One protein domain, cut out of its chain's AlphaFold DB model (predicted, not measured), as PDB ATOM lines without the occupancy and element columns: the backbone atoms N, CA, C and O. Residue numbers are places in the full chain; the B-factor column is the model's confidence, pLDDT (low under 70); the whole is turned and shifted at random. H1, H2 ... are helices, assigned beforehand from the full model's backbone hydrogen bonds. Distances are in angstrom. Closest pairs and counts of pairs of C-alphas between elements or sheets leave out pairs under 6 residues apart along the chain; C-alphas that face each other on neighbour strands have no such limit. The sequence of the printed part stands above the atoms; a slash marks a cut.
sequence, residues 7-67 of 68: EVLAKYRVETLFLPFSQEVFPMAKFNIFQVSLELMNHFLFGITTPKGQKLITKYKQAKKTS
ATOM      1  N   GLU A   7      54.630 -50.505 -43.726       96.38
ATOM      2  CA  GLU A   7      55.787 -49.650 -43.446       96.38
ATOM      3  C   GLU A   7      55.362 -48.333 -42.785       96.38
ATOM      4  O   GLU A   7      55.931 -47.929 -41.768       96.38
ATOM      5  N   VAL A   8      54.322 -47.690 -43.323       96.44
ATOM      6  CA  VAL A   8      53.774 -46.444 -42.764       96.44
ATOM      7  C   VAL A   8      53.254 -46.677 -41.347       96.44
ATOM      8  O   VAL A   8      53.581 -45.921 -40.431       96.44
ATOM      9  N   LEU A   9      52.483 -47.748 -41.141       96.12
ATOM     10  CA  LEU A   9      51.889 -48.049 -39.838       96.12
ATOM     11  C   LEU A   9      52.922 -48.485 -38.797       96.12
ATOM     12  O   LEU A   9      52.757 -48.166 -37.621       96.12
ATOM     13  N   ALA A  10      53.993 -49.169 -39.204       95.75
ATOM     14  CA  ALA A  10      55.091 -49.525 -38.311       95.75
ATOM     15  C   ALA A  10      55.827 -48.276 -37.808       95.75
ATOM     16  O   ALA A  10      56.007 -48.127 -36.601       95.75
ATOM     17  N   LYS A  11      56.178 -47.343 -38.706       96.69
ATOM     18  CA  LYS A  11      56.814 -46.069 -38.325       96.69
ATOM     19  C   LYS A  11      55.900 -45.251 -37.414       96.69
ATOM     20  O   LYS A  11      56.311 -44.863 -36.326       96.69
ATOM     21  N   TYR A  12      54.629 -45.098 -37.791       96.12
ATOM     22  CA  TYR A  12      53.625 -44.446 -36.946       96.12
ATOM     23  C   TYR A  12      53.530 -45.089 -35.555       96.12
ATOM     24  O   TYR A  12      53.461 -44.388 -34.544       96.12
ATOM     25  N   ARG A  13      53.553 -46.426 -35.469       95.44
ATOM     26  CA  ARG A  13      53.457 -47.138 -34.191       95.44
ATOM     27  C   ARG A  13      54.653 -46.880 -33.281       95.44
ATOM     28  O   ARG A  13      54.446 -46.787 -32.070       95.44
ATOM     29  N   VAL A  14      55.859 -46.808 -33.844       95.69
ATOM     30  CA  VAL A  14      57.091 -46.515 -33.100       95.69
ATOM     31  C   VAL A  14      57.048 -45.095 -32.546       95.69
ATOM     32  O   VAL A  14      57.226 -44.922 -31.345       95.69
ATOM     33  N   GLU A  15      56.704 -44.104 -33.371       95.00
ATOM     34  CA  GLU A  15      56.613 -42.704 -32.929       95.00
ATOM     35  C   GLU A  15      55.547 -42.515 -31.840       95.00
ATOM     36  O   GLU A  15      55.789 -41.942 -30.776       95.00
ATOM     37  N   THR A  16      54.357 -43.081 -32.049       94.62
ATOM     38  CA  THR A  16      53.247 -42.953 -31.092       94.62
ATOM     39  C   THR A  16      53.429 -43.765 -29.812       94.62
ATOM     40  O   THR A  16      52.701 -43.544 -28.843       94.62
ATOM     41  N   LEU A  17      54.409 -44.675 -29.753       93.56
ATOM     42  CA  LEU A  17      54.723 -45.449 -28.549       93.56
ATOM     43  C   LEU A  17      55.135 -44.557 -27.376       93.56
ATOM     44  O   LEU A  17      54.905 -44.934 -26.228       93.56
ATOM     45  N   PHE A  18      55.683 -43.375 -27.659       93.88
ATOM     46  CA  PHE A  18      56.125 -42.427 -26.642       93.88
ATOM     47  C   PHE A  18      55.031 -41.459 -26.178       93.88
ATOM     48  O   PHE A  18      55.194 -40.814 -25.143       93.88
ATOM     49  N   LEU A  19      53.889 -41.387 -26.873       95.75
ATOM     50  CA  LEU A  19      52.799 -40.476 -26.509       95.75
ATOM     51  C   LEU A  19      52.320 -40.624 -25.055       95.75
ATOM     52  O   LEU A  19      52.166 -39.585 -24.419       95.75
ATOM     53  N   PRO A  20      52.151 -41.833 -24.476       96.62
ATOM     54  CA  PRO A  20      51.743 -41.977 -23.075       96.62
ATOM     55  C   PRO A  20      52.676 -41.300 -22.062       96.62
ATOM     56  O   PRO A  20      52.252 -41.017 -20.945       96.62
ATOM     57  N   PHE A  21      53.938 -41.053 -22.429       94.56
ATOM     58  CA  PHE A  21      54.929 -40.401 -21.572       94.56
ATOM     59  C   PHE A  21      54.889 -38.871 -21.682       94.56
ATOM     60  O   PHE A  21      55.407 -38.185 -20.798       94.56
ATOM     61  N   SER A  22      54.269 -38.325 -22.734       96.19
ATOM     62  CA  SER A  22      54.159 -36.879 -22.928       96.19
ATOM     63  C   SER A  22      53.210 -36.269 -21.900       96.19
ATOM     64  O   SER A  22      51.996 -36.439 -21.984       96.19
ATOM     65  N   GLN A  23      53.765 -35.516 -20.947       95.44
ATOM     66  CA  GLN A  23      52.992 -34.781 -19.939       95.44
ATOM     67  C   GLN A  23      52.182 -33.624 -20.529       95.44
ATOM     68  O   GLN A  23      51.227 -33.174 -19.901       95.44
ATOM     69  N   GLU A  24      52.545 -33.157 -21.724       96.88
ATOM     70  CA  GLU A  24      51.791 -32.142 -22.463       96.88
ATOM     71  C   GLU A  24      50.466 -32.713 -22.985       96.88
ATOM     72  O   GLU A  24      49.426 -32.066 -22.897       96.88
ATOM     73  N   VAL A  25      50.491 -33.956 -23.477       96.88
ATOM     74  CA  VAL A  25      49.312 -34.625 -24.050       96.88
ATOM     75  C   VAL A  25      48.521 -35.383 -22.979       96.88
ATOM     76  O   VAL A  25      47.292 -35.318 -22.946       96.88
ATOM     77  N   PHE A  26      49.215 -36.081 -22.076       97.00
ATOM     78  CA  PHE A  26      48.637 -36.889 -21.001       97.00
ATOM     79  C   PHE A  26      49.246 -36.523 -19.635       97.00
ATOM     80  O   PHE A  26      50.124 -37.229 -19.129       97.00
ATOM     81  N   PRO A  27      48.768 -35.441 -18.992       97.19
ATOM     82  CA  PRO A  27      49.223 -35.064 -17.656       97.19
ATOM     83  C   PRO A  27      48.992 -36.182 -16.623       97.19
ATOM     84  O   PRO A  27      47.855 -36.642 -16.458       97.19
ATOM     85  N   MET A  28      50.026 -36.575 -15.865       93.50
ATOM     86  CA  MET A  28      49.923 -37.673 -14.878       93.50
ATOM     87  C   MET A  28      48.914 -37.399 -13.758       93.50
ATOM     88  O   MET A  28      48.371 -38.336 -13.181       93.50
ATOM     89  N   ALA A  29      48.622 -36.126 -13.469       96.31
ATOM     90  CA  ALA A  29      47.608 -35.744 -12.485       96.31
ATOM     91  C   ALA A  29      46.191 -36.214 -12.871       96.31
ATOM     92  O   ALA A  29      45.324 -36.330 -12.010       96.31
ATOM     93  N   LYS A  30      45.952 -36.471 -14.163       97.56
ATOM     94  CA  LYS A  30      44.649 -36.877 -14.702       97.56
ATOM     95  C   LYS A  30      44.668 -38.262 -15.340       97.56
ATOM     96  O   LYS A  30      43.645 -38.943 -15.330       97.56
ATOM     97  N   PHE A  31      45.795 -38.677 -15.911       97.94
ATOM     98  CA  PHE A  31      45.881 -39.894 -16.707       97.94
ATOM     99  C   PHE A  31      46.881 -40.886 -16.125       97.94
ATOM    100  O   PHE A  31      48.031 -40.558 -15.847       97.94
ATOM    101  N   ASN A  32      46.452 -42.142 -16.007       96.75
ATOM    102  CA  ASN A  32      47.346 -43.241 -15.683       96.75
ATOM    103  C   ASN A  32      48.066 -43.715 -16.956       96.75
ATOM    104  O   ASN A  32      47.429 -44.159 -17.912       96.75
ATOM    105  N   ILE A  33      49.399 -43.667 -16.948       95.50
ATOM    106  CA  ILE A  33      50.228 -44.002 -18.114       95.50
ATOM    107  C   ILE A  33      49.988 -45.417 -18.656       95.50
ATOM    108  O   ILE A  33      49.978 -45.627 -19.872       95.50
ATOM    109  N   PHE A  34      49.748 -46.391 -17.774       95.31
ATOM    110  CA  PHE A  34      49.479 -47.769 -18.173       95.31
ATOM    111  C   PHE A  34      48.122 -47.887 -18.874       95.31
ATOM    112  O   PHE A  34      48.022 -48.542 -19.910       95.31
ATOM    113  N   GLN A  35      47.093 -47.210 -18.357       96.25
ATOM    114  CA  GLN A  35      45.775 -47.170 -18.993       96.25
ATOM    115  C   GLN A  35      45.829 -46.491 -20.364       96.25
ATOM    116  O   GLN A  35      45.326 -47.057 -21.332       96.25
ATOM    117  N   VAL A  36      46.502 -45.342 -20.480       97.06
ATOM    118  CA  VAL A  36      46.694 -44.656 -21.771       97.06
ATOM    119  C   VAL A  36      47.410 -45.572 -22.767       97.06
ATOM    120  O   VAL A  36      46.933 -45.768 -23.883       97.06
ATOM    121  N   SER A  37      48.514 -46.197 -22.351       95.75
ATOM    122  CA  SER A  37      49.275 -47.128 -23.195       95.75
ATOM    123  C   SER A  37      48.422 -48.305 -23.674       95.75
ATOM    124  O   SER A  37      48.491 -48.692 -24.842       95.75
ATOM    125  N   LEU A  38      47.593 -48.866 -22.787       94.75
ATOM    126  CA  LEU A  38      46.696 -49.970 -23.108       94.75
ATOM    127  C   LEU A  38      45.616 -49.554 -24.115       94.75
ATOM    128  O   LEU A  38      45.333 -50.316 -25.041       94.75
ATOM    129  N   GLU A  39      45.030 -48.366 -23.970       95.88
ATOM    130  CA  GLU A  39      44.020 -47.869 -24.909       95.88
ATOM    131  C   GLU A  39      44.606 -47.571 -26.292       95.88
ATOM    132  O   GLU A  39      44.049 -48.014 -27.298       95.88
ATOM    133  N   LEU A  40      45.774 -46.927 -26.368       96.62
ATOM    134  CA  LEU A  40      46.449 -46.682 -27.647       96.62
ATOM    135  C   LEU A  40      46.863 -47.991 -28.334       96.62
ATOM    136  O   LEU A  40      46.688 -48.147 -29.545       96.62
ATOM    137  N   MET A  41      47.354 -48.970 -27.568       94.50
ATOM    138  CA  MET A  41      47.663 -50.300 -28.095       94.50
ATOM    139  C   MET A  41      46.408 -51.007 -28.619       94.50
ATOM    140  O   MET A  41      46.445 -51.581 -29.707       94.50
ATOM    141  N   ASN A  42      45.299 -50.964 -27.874       94.12
ATOM    142  CA  ASN A  42      44.029 -51.529 -28.324       94.12
ATOM    143  C   ASN A  42      43.595 -50.882 -29.641       94.12
ATOM    144  O   ASN A  42      43.300 -51.599 -30.594       94.12
ATOM    145  N   HIS A  43      43.598 -49.551 -29.711       95.38
ATOM    146  CA  HIS A  43      43.230 -48.812 -30.913       95.38
ATOM    147  C   HIS A  43      44.066 -49.241 -32.125       95.38
ATOM    148  O   HIS A  43      43.506 -49.574 -33.171       95.38
ATOM    149  N   PHE A  44      45.389 -49.339 -31.962       95.50
ATOM    150  CA  PHE A  44      46.283 -49.825 -33.012       95.50
ATOM    151  C   PHE A  44      45.924 -51.247 -33.464       95.50
ATOM    152  O   PHE A  44      45.736 -51.482 -34.655       95.50
ATOM    153  N   LEU A  45      45.766 -52.191 -32.529       94.25
ATOM    154  CA  LEU A  45      45.442 -53.584 -32.852       94.25
ATOM    155  C   LEU A  45      44.101 -53.719 -33.583       94.25
ATOM    156  O   LEU A  45      44.009 -54.454 -34.564       94.25
ATOM    157  N   PHE A  46      43.062 -53.005 -33.146       94.25
ATOM    158  CA  PHE A  46      41.767 -53.010 -33.835       94.25
ATOM    159  C   PHE A  46      41.846 -52.381 -35.234       94.25
ATOM    160  O   PHE A  46      41.146 -52.848 -36.132       94.25
ATOM    161  N   GLY A  47      42.709 -51.375 -35.422       92.62
ATOM    162  CA  GLY A  47      42.924 -50.701 -36.703       92.62
ATOM    163  C   GLY A  47      43.684 -51.534 -37.739       92.62
ATOM    164  O   GLY A  47      43.390 -51.421 -38.926       92.62
ATOM    165  N   ILE A  48      44.623 -52.391 -37.315       93.88
ATOM    166  CA  ILE A  48      45.450 -53.183 -38.246       93.88
ATOM    167  C   ILE A  48      44.946 -54.606 -38.502       93.88
ATOM    168  O   ILE A  48      45.465 -55.305 -39.372       93.88
ATOM    169  N   THR A  49      43.978 -55.083 -37.718       93.44
ATOM    170  CA  THR A  49      43.526 -56.477 -37.797       93.44
ATOM    171  C   THR A  49      42.317 -56.666 -38.704       93.44
ATOM    172  O   THR A  49      41.452 -55.809 -38.854       93.44
ATOM    173  N   THR A  50      42.225 -57.862 -39.286       93.00
ATOM    174  CA  THR A  50      41.028 -58.309 -40.006       93.00
ATOM    175  C   THR A  50      39.863 -58.555 -39.034       93.00
ATOM    176  O   THR A  50      40.087 -58.711 -37.830       93.00
ATOM    177  N   PRO A  51      38.617 -58.733 -39.515       93.00
ATOM    178  CA  PRO A  51      37.481 -59.035 -38.644       93.00
ATOM    179  C   PRO A  51      37.676 -60.326 -37.836       93.00
ATOM    180  O   PRO A  51      37.187 -60.446 -36.714       93.00
ATOM    181  N   LYS A  52      38.427 -61.301 -38.377       93.38
ATOM    182  CA  LYS A  52      38.827 -62.507 -37.633       93.38
ATOM    183  C   LYS A  52      39.774 -62.159 -36.477       93.38
ATOM    184  O   LYS A  52      39.586 -62.667 -35.376       93.38
ATOM    185  N   GLY A  53      40.744 -61.272 -36.704       93.44
ATOM    186  CA  GLY A  53      41.651 -60.781 -35.663       93.44
ATOM    187  C   GLY A  53      40.929 -59.986 -34.572       93.44
ATOM    188  O   GLY A  53      41.141 -60.244 -33.391       93.44
ATOM    189  N   GLN A  54      39.985 -59.119 -34.940       94.19
ATOM    190  CA  GLN A  54      39.164 -58.374 -33.977       94.19
ATOM    191  C   GLN A  54      38.362 -59.300 -33.049       94.19
ATOM    192  O   GLN A  54      38.302 -59.066 -31.842       94.19
ATOM    193  N   LYS A  55      37.808 -60.406 -33.576       94.62
ATOM    194  CA  LYS A  55      37.150 -61.437 -32.749       94.62
ATOM    195  C   LYS A  55      38.105 -62.046 -31.719       94.62
ATOM    196  O   LYS A  55      37.701 -62.256 -30.576       94.62
ATOM    197  N   LEU A  56      39.360 -62.306 -32.095       95.00
ATOM    198  CA  LEU A  56      40.378 -62.816 -31.168       95.00
ATOM    199  C   LEU A  56      40.720 -61.786 -30.089       95.00
ATOM    200  O   LEU A  56      40.733 -62.139 -28.912       95.00
ATOM    201  N   ILE A  57      40.920 -60.515 -30.457       93.44
ATOM    202  CA  ILE A  57      41.181 -59.436 -29.491       93.44
ATOM    203  C   ILE A  57      40.047 -59.369 -28.460       93.44
ATOM    204  O   ILE A  57      40.301 -59.397 -27.256       93.44
ATOM    205  N   THR A  58      38.793 -59.353 -28.915       92.38
ATOM    206  CA  THR A  58      37.620 -59.328 -28.030       92.38
ATOM    207  C   THR A  58      37.562 -60.556 -27.123       92.38
ATOM    208  O   THR A  58      37.357 -60.403 -25.918       92.38
ATOM    209  N   LYS A  59      37.818 -61.757 -27.660       93.69
ATOM    210  CA  LYS A  59      37.864 -63.004 -26.881       93.69
ATOM    211  C   LYS A  59      38.880 -62.920 -25.738       93.69
ATOM    212  O   LYS A  59      38.536 -63.223 -24.599       93.69
ATOM    213  N   TYR A  60      40.109 -62.477 -26.009       90.75
ATOM    214  CA  TYR A  60      41.146 -62.374 -24.975       90.75
ATOM    215  C   TYR A  60      40.877 -61.244 -23.971       90.75
ATOM    216  O   TYR A  60      41.142 -61.415 -22.781       90.75
ATOM    217  N   LYS A  61      40.286 -60.119 -24.405       86.75
ATOM    218  CA  LYS A  61      39.851 -59.047 -23.489       86.75
ATOM    219  C   LYS A  61      38.753 -59.519 -22.532       86.75
ATOM    220  O   LYS A  61      38.763 -59.121 -21.372       86.75
ATOM    221  N   GLN A  62      37.823 -60.352 -22.999       87.31
ATOM    222  CA  GLN A  62      36.759 -60.924 -22.168       87.31
ATOM    223  C   GLN A  62      37.289 -62.000 -21.219       87.31
ATOM    224  O   GLN A  62      36.995 -61.935 -20.032       87.31
ATOM    225  N   ALA A  63      38.137 -62.915 -21.700       80.81
ATOM    226  CA  ALA A  63      38.747 -63.948 -20.860       80.81
ATOM    227  C   ALA A  63      39.504 -63.349 -19.664       80.81
ATOM    228  O   ALA A  63      39.372 -63.825 -18.541       80.81
ATOM    229  N   LYS A  64      40.223 -62.240 -19.877       70.94
ATOM    230  CA  LYS A  64      40.931 -61.530 -18.804       70.94
ATOM    231  C   LYS A  64      39.994 -60.901 -17.757       70.94
ATOM    232  O   LYS A  64      40.421 -60.704 -16.628       70.94
ATOM    233  N   LYS A  65      38.737 -60.592 -18.105       62.44
ATOM    234  CA  LYS A  65      37.726 -60.088 -17.154       62.44
ATOM    235  C   LYS A  65      37.097 -61.190 -16.299       62.44
ATOM    236  O   LYS A  65      36.543 -60.873 -15.260       62.44
ATOM    237  N   THR A  66      37.146 -62.449 -16.736       56.84
ATOM    238  CA  THR A  66      36.525 -63.588 -16.034       56.84
ATOM    239  C   THR A  66      37.473 -64.255 -15.027       56.84
ATOM    240  O   THR A  66      37.039 -65.085 -14.239       56.84
ATOM    241  N   SER A  67      38.763 -63.905 -15.034       49.75
ATOM    242  CA  SER A  67      39.787 -64.479 -14.142       49.75
ATOM    243  C   SER A  67      40.185 -63.568 -12.971       49.75
ATOM    244  O   SER A  67      41.308 -63.679 -12.484       49.75
TER     245      SER A  67
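Overview. This is residues 7 to 67 of the 68 residues of the protein "TetR family transcriptional regulator" of Chitinophagaceae bacterium (UniProt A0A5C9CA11). Three helices follow each other as a flat zigzag, with H2 between H1 and H3. H2 and H3 form a helical hairpin that opens as a narrow V, H1 is near H2 on its other side, and a long loop of residues 17 to 32 leads from H1 to H2. The far end of the V sticks out at residues 62 to 67. The printed part has 61 residues, with three named helices in the order H1, H2, H3 and no named strand; its class is all helix. The whole is loose, with a radius of gyration of the C-alphas of 13.7 A, and spans 36 by 35 by 11 A.

Arrangement. H1, residues 7 to 16, is close to but not clearly touching H2, residues 33 to 48; their closest C-alphas, those of Arg 13 and Phe 44, are 7.8 A apart. These two run opposite ways at a shallow tilt of 12 degrees. H2 touches H3, residues 51 to 66, with residues 45 to 46 alone, and H3 touches H2 with residues 53 to 57 alone. Their closest C-alphas, those of Phe 46 and Gln 54, are 6.0 A apart. The two helices of this hairpin run opposite ways at a shallow tilt of 30 degrees. H1 and H3 are apart. Every O i to N i+4 pair is within hydrogen-bond range in H1 and H2, and 11 of 12 are in H3.

Along the chain. H1 begins at C-alpha 7 (55.787, -49.650, -43.446) and is 14.3 A long from first to last C-alpha. H2 begins at C-alpha 33 (50.228, -44.002, -18.114) and measures 22.6 A. H3 measures 23.1 A and ends at C-alpha 66 (36.525, -63.588, -16.034).

Size, cuts and confidence. The two C-alphas farthest apart, those of Ala 29 and Lys 52, are 37.8 A apart. The printed part has no cut. The link from H1 to H2 is long, and that from H2 to H3 is tight. The mean pLDDT of the printed part is 92.3, with residues 65 to 67 under 70.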